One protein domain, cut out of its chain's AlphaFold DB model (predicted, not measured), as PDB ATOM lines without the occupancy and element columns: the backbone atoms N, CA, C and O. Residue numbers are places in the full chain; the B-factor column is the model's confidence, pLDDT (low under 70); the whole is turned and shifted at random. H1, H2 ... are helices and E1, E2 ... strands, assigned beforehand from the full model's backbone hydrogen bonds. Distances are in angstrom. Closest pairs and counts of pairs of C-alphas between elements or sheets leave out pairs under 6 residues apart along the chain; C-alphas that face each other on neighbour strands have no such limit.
ATOM      1  N   LEU A  57      20.058 -54.251 150.452       84.25
ATOM      2  CA  LEU A  57      20.860 -55.265 149.778       84.25
ATOM      3  C   LEU A  57      20.504 -56.634 150.370       84.25
ATOM      4  O   LEU A  57      20.818 -56.886 151.541       84.25
ATOM      5  N   PRO A  58      19.833 -57.526 149.619       84.12
ATOM      6  CA  PRO A  58      19.378 -58.789 150.173       84.12
ATOM      7  C   PRO A  58      20.575 -59.668 150.555       84.12
ATOM      8  O   PRO A  58      21.491 -59.895 149.764       84.12
ATOM      9  N   ALA A  59      20.563 -60.194 151.779       88.75
ATOM     10  CA  ALA A  59      21.535 -61.195 152.185       88.75
ATOM     11  C   ALA A  59      21.217 -62.538 151.534       88.75
ATOM     12  O   ALA A  59      20.080 -63.010 151.574       88.75
ATOM     13  N   GLN A  60      22.238 -63.177 150.969       90.00
ATOM     14  CA  GLN A  60      22.101 -64.532 150.466       90.00
ATOM     15  C   GLN A  60      21.807 -65.488 151.614       90.00
ATOM     16  O   GLN A  60      22.536 -65.534 152.605       90.00
ATOM     17  N   ARG A  61      20.738 -66.271 151.460       92.31
ATOM     18  CA  ARG A  61      20.405 -67.332 152.402       92.31
ATOM     19  C   ARG A  61      21.451 -68.444 152.300       92.31
ATOM     20  O   ARG A  61      21.770 -68.875 151.196       92.31
ATOM     21  N   GLY A  62      21.952 -68.952 153.417       92.75
ATOM     22  CA  GLY A  62      22.985 -69.988 153.417       92.75
ATOM     23  C   GLY A  62      22.593 -71.232 152.610       92.75
ATOM     24  O   GLY A  62      21.414 -71.577 152.496       92.75
ATOM     25  N   LEU A  63      23.566 -71.895 151.998       93.75
ATOM     26  CA  LEU A  63      23.363 -73.089 151.179       93.75
ATOM     27  C   LEU A  63      23.214 -74.331 152.061       93.75
ATOM     28  O   LEU A  63      23.911 -74.484 153.062       93.75
ATOM     29  N   ILE A  64      22.333 -75.247 151.669       95.06
ATOM     30  CA  ILE A  64      22.257 -76.592 152.233       95.06
ATOM     31  C   ILE A  64      22.950 -77.547 151.262       95.06
ATOM     32  O   ILE A  64      22.653 -77.545 150.065       95.06
ATOM     33  N   MET A  65      23.862 -78.360 151.785       94.88
ATOM     34  CA  MET A  65      24.642 -79.335 151.026       94.88
ATOM     35  C   MET A  65      24.530 -80.731 151.622       94.88
ATOM     36  O   MET A  65      24.273 -80.891 152.818       94.88
ATOM     37  N   ASP A  66      24.762 -81.741 150.796       95.44
ATOM     38  CA  ASP A  66      24.916 -83.118 151.252       95.44
ATOM     39  C   ASP A  66      26.281 -83.343 151.947       95.44
ATOM     40  O   ASP A  66      27.113 -82.435 152.083       95.44
ATOM     41  N   ARG A  67      26.536 -84.569 152.411       93.69
ATOM     42  CA  ARG A  67      27.789 -84.919 153.100       93.69
ATOM     43  C   ARG A  67      29.039 -84.795 152.220       93.69
ATOM     44  O   ARG A  67      30.138 -84.682 152.770       93.69
ATOM     45  N   ASN A  68      28.866 -84.849 150.900       92.81
ATOM     46  CA  ASN A  68      29.897 -84.793 149.868       92.81
ATOM     47  C   ASN A  68      29.989 -83.399 149.214       92.81
ATOM     48  O   ASN A  68      30.683 -83.259 148.214       92.81
ATOM     49  N   GLU A  69      29.328 -82.389 149.797       90.69
ATOM     50  CA  GLU A  69      29.328 -80.987 149.342       90.69
ATOM     51  C   GLU A  69      28.569 -80.747 148.030       90.69
ATOM     52  O   GLU A  69      28.737 -79.719 147.378       90.69
ATOM     53  N   GLU A  70      27.656 -81.652 147.667       93.75
ATOM     54  CA  GLU A  70      26.698 -81.406 146.595       93.75
ATOM     55  C   GLU A  70      25.659 -80.373 147.054       93.75
ATOM     56  O   GLU A  70      25.003 -80.538 148.087       93.75
ATOM     57  N   ILE A  71      25.509 -79.288 146.291       93.75
ATOM     58  CA  ILE A  71      24.586 -78.191 146.599       93.75
ATOM     59  C   ILE A  71      23.143 -78.647 146.356       93.75
ATOM     60  O   ILE A  71      22.768 -78.994 145.239       93.75
ATOM     61  N   LEU A  72      22.307 -78.585 147.394       94.88
ATOM     62  CA  LEU A  72      20.896 -78.992 147.333       94.88
ATOM     63  C   LEU A  72      19.952 -77.804 147.124       94.88
ATOM     64  O   LEU A  72      18.856 -77.945 146.572       94.88
ATOM     65  N   THR A  73      20.381 -76.619 147.553       94.38
ATOM     66  CA  THR A  73      19.607 -75.376 147.497       94.38
ATOM     67  C   THR A  73      20.406 -74.265 146.843       94.38
ATOM     68  O   THR A  73      21.592 -74.134 147.116       94.38
ATOM     69  N   ASN A  74      19.740 -73.403 146.092       91.44
ATOM     70  CA  ASN A  74      20.307 -72.214 145.483       91.44
ATOM     71  C   ASN A  74      19.431 -70.985 145.781       91.44
ATOM     72  O   ASN A  74      18.244 -71.115 146.089       91.44
ATOM     73  N   ASN A  75      19.999 -69.789 145.659       90.62
ATOM     74  CA  ASN A  75      19.253 -68.536 145.732       90.62
ATOM     75  C   ASN A  75      19.233 -67.901 144.346       90.62
ATOM     76  O   ASN A  75      20.280 -67.648 143.759       90.62
ATOM     77  N   ILE A  76      18.038 -67.648 143.826       88.75
ATOM     78  CA  ILE A  76      17.856 -66.970 142.547       88.75
ATOM     79  C   ILE A  76      17.515 -65.518 142.849       88.75
ATOM     80  O   ILE A  76      16.508 -65.242 143.502       88.75
ATOM     81  N   LEU A  77      18.356 -64.612 142.365       85.69
ATOM     82  CA  LEU A  77      18.092 -63.182 142.366       85.69
ATOM     83  C   LEU A  77      17.052 -62.874 141.293       85.69
ATOM     84  O   LEU A  77      17.140 -63.356 140.162       85.69
ATOM     85  N   TYR A  78      16.023 -62.136 141.676       87.00
ATOM     86  CA  TYR A  78      14.989 -61.680 140.769       87.00
ATOM     87  C   TYR A  78      14.543 -60.281 141.169       87.00
ATOM     88  O   TYR A  78      14.583 -59.910 142.336       87.00
ATOM     89  N   SER A  79      14.074 -59.519 140.197       86.31
ATOM     90  CA  SER A  79      13.471 -58.218 140.436       86.31
ATOM     91  C   SER A  79      11.949 -58.311 140.402       86.31
ATOM     92  O   SER A  79      11.361 -59.085 139.639       86.31
ATOM     93  N   GLU A  80      11.292 -57.513 141.229       87.69
ATOM     94  CA  GLU A  80       9.863 -57.239 141.121       87.69
ATOM     95  C   GLU A  80       9.633 -55.774 140.774       87.69
ATOM     96  O   GLU A  80      10.267 -54.885 141.340       87.69
ATOM     97  N   LEU A  81       8.731 -55.524 139.826       88.25
ATOM     98  CA  LEU A  81       8.332 -54.169 139.475       88.25
ATOM     99  C   LEU A  81       7.215 -53.738 140.419       88.25
ATOM    100  O   LEU A  81       6.116 -54.301 140.405       88.25
ATOM    101  N   VAL A  82       7.510 -52.727 141.222       85.69
ATOM    102  CA  VAL A  82       6.616 -52.185 142.237       85.69
ATOM    103  C   VAL A  82       6.259 -50.759 141.872       85.69
ATOM    104  O   VAL A  82       7.139 -49.941 141.616       85.69
ATOM    105  N   ALA A  83       4.969 -50.453 141.883       84.50
ATOM    106  CA  ALA A  83       4.471 -49.103 141.720       84.50
ATOM    107  C   ALA A  83       4.111 -48.488 143.078       84.50
ATOM    108  O   ALA A  83       3.351 -49.065 143.856       84.50
ATOM    109  N   ASP A  84       4.660 -47.318 143.373       80.19
ATOM    110  CA  ASP A  84       4.305 -46.511 144.529       80.19
ATOM    111  C   ASP A  84       3.048 -45.700 144.222       80.19
ATOM    112  O   ASP A  84       3.033 -44.787 143.390       80.19
ATOM    113  N   ARG A  85       1.983 -46.019 144.951       75.25
ATOM    114  CA  ARG A  85       0.680 -45.389 144.790       75.25
ATOM    115  C   ARG A  85       0.715 -43.876 145.004       75.25
ATOM    116  O   ARG A  85      -0.050 -43.172 144.350       75.25
ATOM    117  N   PHE A 237       7.630 -45.891 139.887       83.44
ATOM    118  CA  PHE A 237       7.930 -47.300 139.640       83.44
ATOM    119  C   PHE A 237       9.356 -47.592 140.080       83.44
ATOM    120  O   PHE A 237      10.262 -46.791 139.851       83.44
ATOM    121  N   LYS A 238       9.551 -48.742 140.717       80.69
ATOM    122  CA  LYS A 238      10.856 -49.226 141.156       80.69
ATOM    123  C   LYS A 238      10.955 -50.723 140.915       80.69
ATOM    124  O   LYS A 238      10.042 -51.471 141.265       80.69
ATOM    125  N   CYS A 239      12.072 -51.161 140.355       83.69
ATOM    126  CA  CYS A 239      12.447 -52.566 140.383       83.69
ATOM    127  C   CYS A 239      13.153 -52.850 141.714       83.69
ATOM    128  O   CYS A 239      14.188 -52.252 141.996       83.69
ATOM    129  N   GLN A 240      12.576 -53.712 142.550       81.06
ATOM    130  CA  GLN A 240      13.187 -54.135 143.811       81.06
ATOM    131  C   GLN A 240      13.813 -55.517 143.636       81.06
ATOM    132  O   GLN A 240      13.117 -56.465 143.263       81.06
ATOM    133  N   SER A 241      15.113 -55.629 143.907       82.50
ATOM    134  CA  SER A 241      15.827 -56.904 143.869       82.50
ATOM    135  C   SER A 241      15.531 -57.722 145.122       82.50
ATOM    136  O   SER A 241      15.764 -57.285 146.246       82.50
ATOM    137  N   ASN A 242      15.048 -58.941 144.916       84.75
ATOM    138  CA  ASN A 242      14.732 -59.914 145.948       84.75
ATOM    139  C   ASN A 242      15.395 -61.253 145.629       84.75
ATOM    140  O   ASN A 242      15.701 -61.585 144.486       84.75
ATOM    141  N   LEU A 243      15.578 -62.074 146.657       86.12
ATOM    142  CA  LEU A 243      16.025 -63.451 146.486       86.12
ATOM    143  C   LEU A 243      14.830 -64.386 146.593       86.12
ATOM    144  O   LEU A 243      13.957 -64.183 147.431       86.12
ATOM    145  N   ARG A 244      14.798 -65.443 145.785       87.50
ATOM    146  CA  ARG A 244      13.949 -66.608 146.050       87.50
ATOM    147  C   ARG A 244      14.813 -67.834 146.237       87.50
ATOM    148  O   ARG A 244      15.789 -68.044 145.514       87.50
ATOM    149  N   ARG A 245      14.399 -68.693 147.157       91.94
ATOM    150  CA  ARG A 245      14.989 -70.018 147.310       91.94
ATOM    151  C   ARG A 245      14.581 -70.928 146.155       91.94
ATOM    152  O   ARG A 245      13.417 -70.953 145.758       91.94
ATOM    153  N   SER A 246      15.536 -71.689 145.638       92.38
ATOM    154  CA  SER A 246      15.323 -72.725 144.634       92.38
ATOM    155  C   SER A 246      16.021 -74.013 145.051       92.38
ATOM    156  O   SER A 246      17.096 -73.986 145.641       92.38
ATOM    157  N   TYR A 247      15.411 -75.148 144.749       93.75
ATOM    158  CA  TYR A 247      15.921 -76.475 145.076       93.75
ATOM    159  C   TYR A 247      16.393 -77.162 143.798       93.75
ATOM    160  O   TYR A 247      15.640 -77.204 142.818       93.75
ATOM    161  N   VAL A 248      17.626 -77.681 143.814       92.94
ATOM    162  CA  VAL A 248      18.286 -78.289 142.642       92.94
ATOM    163  C   VAL A 248      17.544 -79.550 142.206       92.94
ATOM    164  O   VAL A 248      17.190 -79.697 141.038       92.94
ATOM    165  N   SER A 249      17.233 -80.410 143.176       90.56
ATOM    166  CA  SER A 249      16.439 -81.625 142.996       90.56
ATOM    167  C   SER A 249      15.101 -81.462 143.720       90.56
ATOM    168  O   SER A 249      14.962 -81.914 144.853       90.56
ATOM    169  N   PRO A 250      14.101 -80.796 143.112       86.69
ATOM    170  CA  PRO A 250      12.906 -80.351 143.826       86.69
ATOM    171  C   PRO A 250      11.996 -81.479 144.322       86.69
ATOM    172  O   PRO A 250      11.136 -81.218 145.154       86.69
ATOM    173  N   GLU A 251      12.143 -82.702 143.808       84.94
ATOM    174  CA  GLU A 251      11.346 -83.867 144.225       84.94
ATOM    175  C   GLU A 251      12.090 -84.781 145.219       84.94
ATOM    176  O   GLU A 251      11.473 -85.668 145.808       84.94
ATOM    177  N   SER A 252      13.393 -84.554 145.425       90.69
ATOM    178  CA  SER A 252      14.236 -85.346 146.325       90.69
ATOM    179  C   SER A 252      14.386 -84.651 147.676       90.69
ATOM    180  O   SER A 252      14.433 -83.423 147.746       90.69
ATOM    181  N   LEU A 253      14.444 -85.423 148.766       91.75
ATOM    182  CA  LEU A 253      14.594 -84.915 150.142       91.75
ATOM    183  C   LEU A 253      13.553 -83.870 150.569       91.75
ATOM    184  O   LEU A 253      13.802 -83.123 151.518       91.75
ATOM    185  N   ALA A 254      12.377 -83.831 149.935       91.44
ATOM    186  CA  ALA A 254      11.379 -82.784 150.166       91.44
ATOM    187  C   ALA A 254      11.060 -82.589 151.660       91.44
ATOM    188  O   ALA A 254      11.186 -81.490 152.196       91.44
ATOM    189  N   HIS A 255      10.767 -83.676 152.380       91.62
ATOM    190  CA  HIS A 255      10.437 -83.623 153.811       91.62
ATOM    191  C   HIS A 255      11.626 -83.365 154.743       91.62
ATOM    192  O   HIS A 255      11.422 -83.118 155.934       91.62
ATOM    193  N   VAL A 256      12.854 -83.523 154.245       94.56
ATOM    194  CA  VAL A 256      14.085 -83.281 155.005       94.56
ATOM    195  C   VAL A 256      14.485 -81.822 154.853       94.56
ATOM    196  O   VAL A 256      14.633 -81.134 155.858       94.56
ATOM    197  N   LEU A 257      14.608 -81.338 153.615       94.75
ATOM    198  CA  LEU A 257      14.948 -79.947 153.324       94.75
ATOM    199  C   LEU A 257      13.848 -79.010 153.827       94.75
ATOM    200  O   LEU A 257      14.135 -78.067 154.566       94.75
ATOM    201  N   GLY A 258      12.592 -79.324 153.504       92.00
ATOM    202  CA  GLY A 258      11.473 -78.407 153.668       92.00
ATOM    203  C   GLY A 258      11.579 -77.209 152.728       92.00
ATOM    204  O   GLY A 258      12.440 -77.155 151.850       92.00
ATOM    205  N   PHE A 259      10.683 -76.240 152.903       90.94
ATOM    206  CA  PHE A 259      10.593 -75.072 152.030       90.94
ATOM    207  C   PHE A 259      10.555 -73.753 152.805       90.94
ATOM    208  O   PHE A 259      10.269 -73.717 154.007       90.94
ATOM    209  N   VAL A 260      10.785 -72.654 152.085       91.81
ATOM    210  CA  VAL A 260      10.604 -71.285 152.584       91.81
ATOM    211  C   VAL A 260       9.305 -70.648 152.068       91.81
ATOM    212  O   VAL A 260       8.737 -71.035 151.033       91.81
ATOM    213  N   ASN A 261       8.791 -69.665 152.802       87.94
ATOM    214  CA  ASN A 261       7.685 -68.828 152.340       87.94
ATOM    215  C   ASN A 261       8.173 -67.742 151.350       87.94
ATOM    216  O   ASN A 261       9.327 -67.743 150.927       87.94
ATOM    217  N   ARG A 262       7.280 -66.825 150.953       80.75
ATOM    218  CA  ARG A 262       7.619 -65.718 150.038       80.75
ATOM    219  C   ARG A 262       8.616 -64.720 150.634       80.75
ATOM    220  O   ARG A 262       9.352 -64.102 149.884       80.75
ATOM    221  N   ASP A 263       8.680 -64.633 151.958       82.06
ATOM    222  CA  ASP A 263       9.587 -63.745 152.691       82.06
ATOM    223  C   ASP A 263      10.943 -64.419 152.992       82.06
ATOM    224  O   ASP A 263      11.686 -63.962 153.855       82.06
ATOM    225  N   ASN A 264      11.253 -65.547 152.336       85.62
ATOM    226  CA  ASN A 264      12.423 -66.402 152.595       85.62
ATOM    227  C   ASN A 264      12.549 -66.944 154.027       85.62
ATOM    228  O   ASN A 264      13.630 -67.374 154.432       85.62
ATOM    229  N   LYS A 265      11.450 -66.998 154.783       90.69
ATOM    230  CA  LYS A 265      11.411 -67.626 156.103       90.69
ATOM    231  C   LYS A 265      11.203 -69.131 155.975       90.69
ATOM    232  O   LYS A 265      10.266 -69.575 155.306       90.69
ATOM    233  N   GLY A 266      12.043 -69.919 156.641       92.19
ATOM    234  CA  GLY A 266      11.925 -71.375 156.707       92.19
ATOM    235  C   GLY A 266      10.626 -71.832 157.371       92.19
ATOM    236  O   GLY A 266      10.337 -71.457 158.507       92.19
ATOM    237  N   MET A 267       9.845 -72.656 156.667       90.19
ATOM    238  CA  MET A 267       8.529 -73.130 157.123       90.19
ATOM    239  C   MET A 267       8.540 -74.589 157.575       90.19
ATOM    240  O   MET A 267       7.897 -74.927 158.568       90.19
ATOM    241  N   GLU A 268       9.308 -75.443 156.898       90.44
ATOM    242  CA  GLU A 268       9.410 -76.873 157.210       90.44
ATOM    243  C   GLU A 268      10.858 -77.377 157.175       90.44
ATOM    244  O   GLU A 268      11.764 -76.665 156.749       90.44
ATOM    245  N   GLY A 269      11.076 -78.616 157.628       93.00
ATOM    246  CA  GLY A 269      12.352 -79.323 157.484       93.00
ATOM    247  C   GLY A 269      13.558 -78.629 158.129       93.00
ATOM    248  O   GLY A 269      13.449 -77.973 159.172       93.00
ATOM    249  N   VAL A 270      14.719 -78.811 157.501       94.81
ATOM    250  CA  VAL A 270      15.986 -78.152 157.847       94.81
ATOM    251  C   VAL A 270      15.870 -76.638 157.675       94.81
ATOM    252  O   VAL A 270      16.371 -75.907 158.529       94.81
ATOM    253  N   GLU A 271      15.152 -76.168 156.650       94.94
ATOM    254  CA  GLU A 271      14.929 -74.739 156.401       94.94
ATOM    255  C   GLU A 271      14.301 -74.043 157.615       94.94
ATOM    256  O   GLU A 271      14.789 -73.001 158.041       94.94
ATOM    257  N   ALA A 272      13.268 -74.630 158.227       94.12
ATOM    258  CA  ALA A 272      12.666 -74.089 159.448       94.12
ATOM    259  C   ALA A 272      13.528 -74.298 160.691       94.12
ATOM    260  O   ALA A 272      13.601 -73.427 161.557       94.12
ATOM    261  N   LYS A 273      14.160 -75.471 160.823       94.38
ATOM    262  CA  LYS A 273      14.918 -75.801 162.035       94.38
ATOM    263  C   LYS A 273      16.156 -74.917 162.204       94.38
ATOM    264  O   LYS A 273      16.504 -74.596 163.341       94.38
ATOM    265  N   PHE A 274      16.801 -74.552 161.098       93.44
ATOM    266  CA  PHE A 274      18.042 -73.778 161.066       93.44
ATOM    267  C   PHE A 274      17.867 -72.394 160.432       93.44
ATOM    268  O   PHE A 274      18.854 -71.766 160.057       93.44
ATOM    269  N   ASP A 275      16.633 -71.883 160.376       94.56
ATOM    270  CA  ASP A 275      16.304 -70.587 159.770       94.56
ATOM    271  C   ASP A 275      17.170 -69.440 160.313       94.56
ATOM    272  O   ASP A 275      17.693 -68.636 159.549       94.56
ATOM    273  N   SER A 276      17.425 -69.420 161.625       91.94
ATOM    274  CA  SER A 276      18.262 -68.399 162.269       91.94
ATOM    275  C   SER A 276      19.709 -68.370 161.769       91.94
ATOM    276  O   SER A 276      20.349 -67.328 161.836       91.94
ATOM    277  N   TYR A 277      20.235 -69.511 161.317       91.19
ATOM    278  CA  TYR A 277      21.578 -69.606 160.743       91.19
ATOM    279  C   TYR A 277      21.544 -69.295 159.242       91.19
ATOM    280  O   TYR A 277      22.444 -68.638 158.732       91.19
ATOM    281  N   LEU A 278      20.488 -69.729 158.548       92.75
ATOM    282  CA  LEU A 278      20.360 -69.633 157.096       92.75
ATOM    283  C   LEU A 278      19.980 -68.231 156.599       92.75
ATOM    284  O   LEU A 278      20.421 -67.868 155.520       92.75
ATOM    285  N   THR A 279      19.176 -67.442 157.317       91.12
ATOM    286  CA  THR A 279      18.594 -66.187 156.783       91.12
ATOM    287  C   THR A 279      19.624 -65.089 156.483       91.12
ATOM    288  O   THR A 279      19.440 -64.338 155.527       91.12
ATOM    289  N   GLY A 280      20.713 -64.999 157.253       89.00
ATOM    290  CA  GLY A 280      21.650 -63.871 157.165       89.00
ATOM    291  C   GLY A 280      21.037 -62.547 157.647       89.00
ATOM    292  O   GLY A 280      19.953 -62.524 158.233       89.00
ATOM    293  N   GLN A 281      21.741 -61.437 157.423       89.81
ATOM    294  CA  GLN A 281      21.286 -60.081 157.738       89.81
ATOM    295  C   GLN A 281      21.414 -59.186 156.501       89.81
ATOM    296  O   GLN A 281      22.530 -59.027 155.992       89.81
ATOM    297  N   PRO A 282      20.305 -58.613 155.995       88.94
ATOM    298  CA  PRO A 282      20.351 -57.742 154.830       88.94
ATOM    299  C   PRO A 282      21.204 -56.506 155.114       88.94
ATOM    300  O   PRO A 282      21.213 -55.978 156.226       88.94
ATOM    301  N   GLY A 283      21.919 -56.064 154.088       89.06
ATOM    302  CA  GLY A 283      22.689 -54.832 154.108       89.06
ATOM    303  C   GLY A 283      21.843 -53.650 153.657       89.06
ATOM    304  O   GLY A 283      20.678 -53.794 153.271       89.06
ATOM    305  N   SER A 284      22.450 -52.475 153.639       85.62
ATOM    306  CA  SER A 284      21.849 -51.275 153.070       85.62
ATOM    307  C   SER A 284      22.881 -50.481 152.286       85.62
ATOM    308  O   SER A 284      24.057 -50.426 152.639       85.62
ATOM    309  N   ARG A 285      22.435 -49.869 151.196       82.06
ATOM    310  CA  ARG A 285      23.208 -48.890 150.441       82.06
ATOM    311  C   ARG A 285      22.459 -47.572 150.477       82.06
ATOM    312  O   ARG A 285      21.326 -47.493 150.013       82.06
ATOM    313  N   GLU A 286      23.104 -46.566 151.044       81.50
ATOM    314  CA  GLU A 286      22.664 -45.182 150.965       81.50
ATOM    315  C   GLU A 286      23.287 -44.547 149.719       81.50
ATOM    316  O   GLU A 286      24.511 -44.565 149.589       81.50
ATOM    317  N   TYR A 287      22.476 -44.006 148.811       72.44
ATOM    318  CA  TYR A 287      22.973 -43.246 147.659       72.44
ATOM    319  C   TYR A 287      22.157 -41.977 147.433       72.44
ATOM    320  O   TYR A 287      20.988 -41.890 147.815       72.44
ATOM    321  N   ARG A 288      22.779 -40.985 146.783       71.75
ATOM    322  CA  ARG A 288      22.129 -39.714 146.437       71.75
ATOM    323  C   ARG A 288      21.689 -39.686 144.980       71.75
ATOM    324  O   ARG A 288      22.432 -40.134 144.103       71.75
ATOM    325  N   ARG A 289      20.512 -39.120 144.702       63.69
ATOM    326  CA  ARG A 289      20.058 -38.833 143.329       63.69
ATOM    327  C   ARG A 289      20.050 -37.337 143.030       63.69
ATOM    328  O   ARG A 289      19.887 -36.519 143.927       63.69
ATOM    329  N   ASP A 290      20.209 -36.984 141.759       56.09
ATOM    330  CA  ASP A 290      19.971 -35.626 141.276       56.09
ATOM    331  C   ASP A 290      18.464 -35.359 141.083       56.09
ATOM    332  O   ASP A 290      17.641 -36.276 141.061       56.09
ATOM    333  N   ALA A 291      18.093 -34.097 140.850       51.22
ATOM    334  CA  ALA A 291      16.711 -33.690 140.562       51.22
ATOM    335  C   ALA A 291      16.100 -34.323 139.284       51.22
ATOM    336  O   ALA A 291      14.953 -34.039 138.938       51.22
ATOM    337  N   ARG A 292      16.864 -35.134 138.534       46.41
ATOM    338  CA  ARG A 292      16.426 -35.907 137.359       46.41
ATOM    339  C   ARG A 292      16.314 -37.408 137.662       46.41
ATOM    340  O   ARG A 292      16.039 -38.164 136.731       46.41
ATOM    341  N   GLY A 293      16.512 -37.822 138.917       51.00
ATOM    342  CA  GLY A 293      16.420 -39.206 139.377       51.00
ATOM    343  C   GLY A 293      17.654 -40.060 139.079       51.00
ATOM    344  O   GLY A 293      17.600 -41.272 139.289       51.00
ATOM    345  N   LEU A 294      18.753 -39.462 138.600       55.16
ATOM    346  CA  LEU A 294      20.000 -40.165 138.295       55.16
ATOM    347  C   LEU A 294      20.896 -40.210 139.533       55.16
ATOM    348  O   LEU A 294      21.044 -39.213 140.236       55.16
ATOM    349  N   ARG A 295      21.526 -41.361 139.784       63.09
ATOM    350  CA  ARG A 295      22.485 -41.528 140.883       63.09
ATOM    351  C   ARG A 295      23.676 -40.589 140.690       63.09
ATOM    352  O   ARG A 295      24.274 -40.563 139.615       63.09
ATOM    353  N   LEU A 296      24.018 -39.827 141.728       64.19
ATOM    354  CA  LEU A 296      25.162 -38.922 141.733       64.19
ATOM    355  C   LEU A 296      26.451 -39.736 141.938       64.19
ATOM    356  O   LEU A 296      26.648 -40.265 143.029       64.19
ATOM    357  N   PRO A 297      27.362 -39.818 140.948       55.12
ATOM    358  CA  PRO A 297      28.571 -40.646 141.051       55.12
ATOM    359  C   PRO A 297      29.578 -40.165 142.108       55.12
ATOM    360  O   PRO A 297      30.516 -40.885 142.430       55.12
ATOM    361  N   CYS A 298      29.429 -38.926 142.592       52.75
ATOM    362  CA  CYS A 298      30.402 -38.229 143.439       52.75
ATOM    363  C   CYS A 298      29.992 -38.132 144.920       52.75
ATOM    364  O   CYS A 298      30.704 -37.494 145.691       52.75
ATOM    365  N   ALA A 299      28.848 -38.701 145.315       55.62
ATOM    366  CA  ALA A 299      28.459 -38.786 146.721       55.62
ATOM    367  C   ALA A 299      29.064 -40.057 147.338       55.62
ATOM    368  O   ALA A 299      29.013 -41.114 146.716       55.62
ATOM    369  N   GLU A 300      29.643 -39.966 148.538       55.97
ATOM    370  CA  GLU A 300      30.068 -41.155 149.285       55.97
ATOM    371  C   GLU A 300      28.836 -42.017 149.584       55.97
ATOM    372  O   GLU A 300      28.016 -41.665 150.434       55.97
ATOM    373  N   ASP A 301      28.687 -43.136 148.873       64.88
ATOM    374  CA  ASP A 301      27.662 -44.114 149.212       64.88
ATOM    375  C   ASP A 301      28.007 -44.719 150.576       64.88
ATOM    376  O   ASP A 301      29.074 -45.320 150.754       64.88
ATOM    377  N   ARG A 302      27.101 -44.612 151.552       75.62
ATOM    378  CA  ARG A 302      27.256 -45.361 152.804       75.62
ATOM    379  C   ARG A 302      26.764 -46.777 152.564       75.62
ATOM    380  O   ARG A 302      25.566 -47.057 152.558       75.62
ATOM    381  N   LEU A 303      27.717 -47.667 152.308       81.81
ATOM    382  CA  LEU A 303      27.469 -49.086 152.116       81.81
ATOM    383  C   LEU A 303      27.620 -49.834 153.442       81.81
ATOM    384  O   LEU A 303      28.719 -49.971 153.976       81.81
ATOM    385  N   HIS A 304      26.518 -50.391 153.923       86.62
ATOM    386  CA  HIS A 304      26.507 -51.444 154.926       86.62
ATOM    387  C   HIS A 304      26.359 -52.788 154.199       86.62
ATOM    388  O   HIS A 304      25.255 -53.124 153.762       86.62
ATOM    389  N   PRO A 305      27.449 -53.555 153.999       87.12
ATOM    390  CA  PRO A 305      27.387 -54.792 153.230       87.12
ATOM    391  C   PRO A 305      26.482 -55.829 153.917       87.12
ATOM    392  O   PRO A 305      26.481 -55.919 155.147       87.12
ATOM    393  N   PRO A 306      25.717 -56.629 153.150       89.62
ATOM    394  CA  PRO A 306      24.915 -57.705 153.717       89.62
ATOM    395  C   PRO A 306      25.804 -58.781 154.343       89.62
ATOM    396  O   PRO A 306      26.829 -59.162 153.779       89.62
ATOM    397  N   VAL A 307      25.362 -59.341 155.468       90.31
ATOM    398  CA  VAL A 307      25.975 -60.533 156.062       90.31
ATOM    399  C   VAL A 307      25.199 -61.746 155.577       90.31
ATOM    400  O   VAL A 307      24.029 -61.926 155.913       90.31
ATOM    401  N   HIS A 308      25.824 -62.580 154.753       90.69
ATOM    402  CA  HIS A 308      25.177 -63.777 154.225       90.69
ATOM    403  C   HIS A 308      24.891 -64.808 155.321       90.69
ATOM    404  O   HIS A 308      25.553 -64.859 156.359       90.69
ATOM    405  N   GLY A 309      23.871 -65.627 155.089       91.12
ATOM    406  CA  GLY A 309      23.543 -66.743 155.960       91.12
ATOM    407  C   GLY A 309      24.605 -67.836 155.933       91.12
ATOM    408  O   GLY A 309      25.336 -68.005 154.958       91.12
ATOM    409  N   MET A 310      24.663 -68.605 157.013       90.88
ATOM    410  CA  MET A 310      25.587 -69.723 157.168       90.88
ATOM    411  C   MET A 310      25.113 -70.947 156.393       90.88
ATOM    412  O   MET A 310      23.926 -71.274 156.371       90.88
ATOM    413  N   ASN A 311      26.065 -71.670 155.822       92.31
ATOM    414  CA  ASN A 311      25.837 -72.912 155.111       92.31
ATOM    415  C   ASN A 311      25.623 -74.076 156.082       92.31
ATOM    416  O   ASN A 311      26.221 -74.130 157.157       92.31
ATOM    417  N   VAL A 312      24.797 -75.041 155.683       93.44
ATOM    418  CA  VAL A 312      24.470 -76.244 156.455       93.44
ATOM    419  C   VAL A 312      24.899 -77.473 155.662       93.44
ATOM    420  O   VAL A 312      24.404 -77.715 154.562       93.44
ATOM    421  N   LYS A 313      25.788 -78.287 156.235       94.25
ATOM    422  CA  LYS A 313      26.200 -79.576 155.667       94.25
ATOM    423  C   LYS A 313      25.403 -80.699 156.316       94.25
ATOM    424  O   LYS A 313      25.427 -80.835 157.539       94.25
ATOM    425  N   LEU A 314      24.703 -81.505 155.525       96.25
ATOM    426  CA  LEU A 314      23.932 -82.653 156.002       96.25
ATOM    427  C   LEU A 314      24.807 -83.911 156.127       96.25
ATOM    428  O   LEU A 314      25.911 -83.986 155.594       96.25
ATOM    429  N   THR A 315      24.304 -84.918 156.838       97.00
ATOM    430  CA  THR A 315      24.873 -86.277 156.889       97.00
ATOM    431  C   THR A 315      24.378 -87.173 155.746       97.00
ATOM    432  O   THR A 315      24.936 -88.248 155.514       97.00
TER     433      THR A 315
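AT A GLANCE: This is residues 57 to 85 and 237 to 315 of the 761 residues of the protein "Beta-lactamase/transpeptidase-like" of Akkermansia glycaniphila (UniProt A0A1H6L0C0). Two thin two-stranded ribbons run lengthwise as an open fork: the long pair E1 and E2 on one side, and on the other the short hairpin E3 and E4, whose connecting loop, residues 289 to 301, extends beyond it. Toward the opposite end three short helices, H1, H2 and H3, are gathered with the last strand, E5, and the first printed stretch starts between the ribbons with residues 57 to 61. The printed part has 108 residues, in the order E1, E2, H1, H2, H3, E3, E4, E5; both sheets are antiparallel, E1 - E2 and E3 - E4. The class is mixed, helices and strands, with 49 residues, under half, in named elements. The whole is loose, with a radius of gyration of the C-alphas of 17.1 A, and elongated, spanning 55 by 29 by 20 A.

HOW THE PARTS SIT: E1, residues 73 to 84, and E2, residues 237 to 247, are antiparallel neighbours, with 158 degrees between their directions. N 74 and O 246 are 2.7 A apart and N 82 and O 238 are 2.8 A apart, within hydrogen-bond range. Both strands are apart from E3, residues 283 to 288, and E4, residues 302 to 304. E3 and E4 form an antiparallel hairpin, with 169 degrees between their directions; N 284 and O 304, 2.9 A apart, are within hydrogen-bond range. H1, residues 254 to 257, and H2, residues 269 to 273, touch; their closest C-alphas, those of Leu 257 and Gly 269, are 4.9 A apart. H3, residues 275 to 278, is close to H2 but not clearly touching, the closest C-alphas being those of Glu 271 and Leu 278, 7.5 A apart. The closest C-alphas of H3 and E5, residues 311 to 314, are those of Leu 278 and Asn 311, 6.7 A apart. E5 pairs with no named strand. In H2 every O i to N i+4 pair is within hydrogen-bond range; H1 and H3 are too short for such a pair.

IN THESE COORDINATES: E1 begins with C-alpha 73 at (19.607, -75.376, 147.497) and is 32.8 A long; E2 is 30.7 A long. H1 and H3 have 4 residues each and H2 has 5. E3 is 17.0 A long, from C-alpha 283 at (22.689, -54.832, 154.108), and E4 has 3 residues. E5 is 10.0 A long and ends with C-alpha 314 at (23.932, -82.653, 156.002).

THE WHOLE: The two C-alphas farthest apart are those of Ala 291 and Thr 315, 55.7 A. Residues 86 to 236 are not printed, and C-alphas 85 and 237 are 9.1 A apart across this cut. The links H1 to H2 and E3 to E4 are long. The mean pLDDT of the printed part is 85.2, and residues 289 to 301 are under 70.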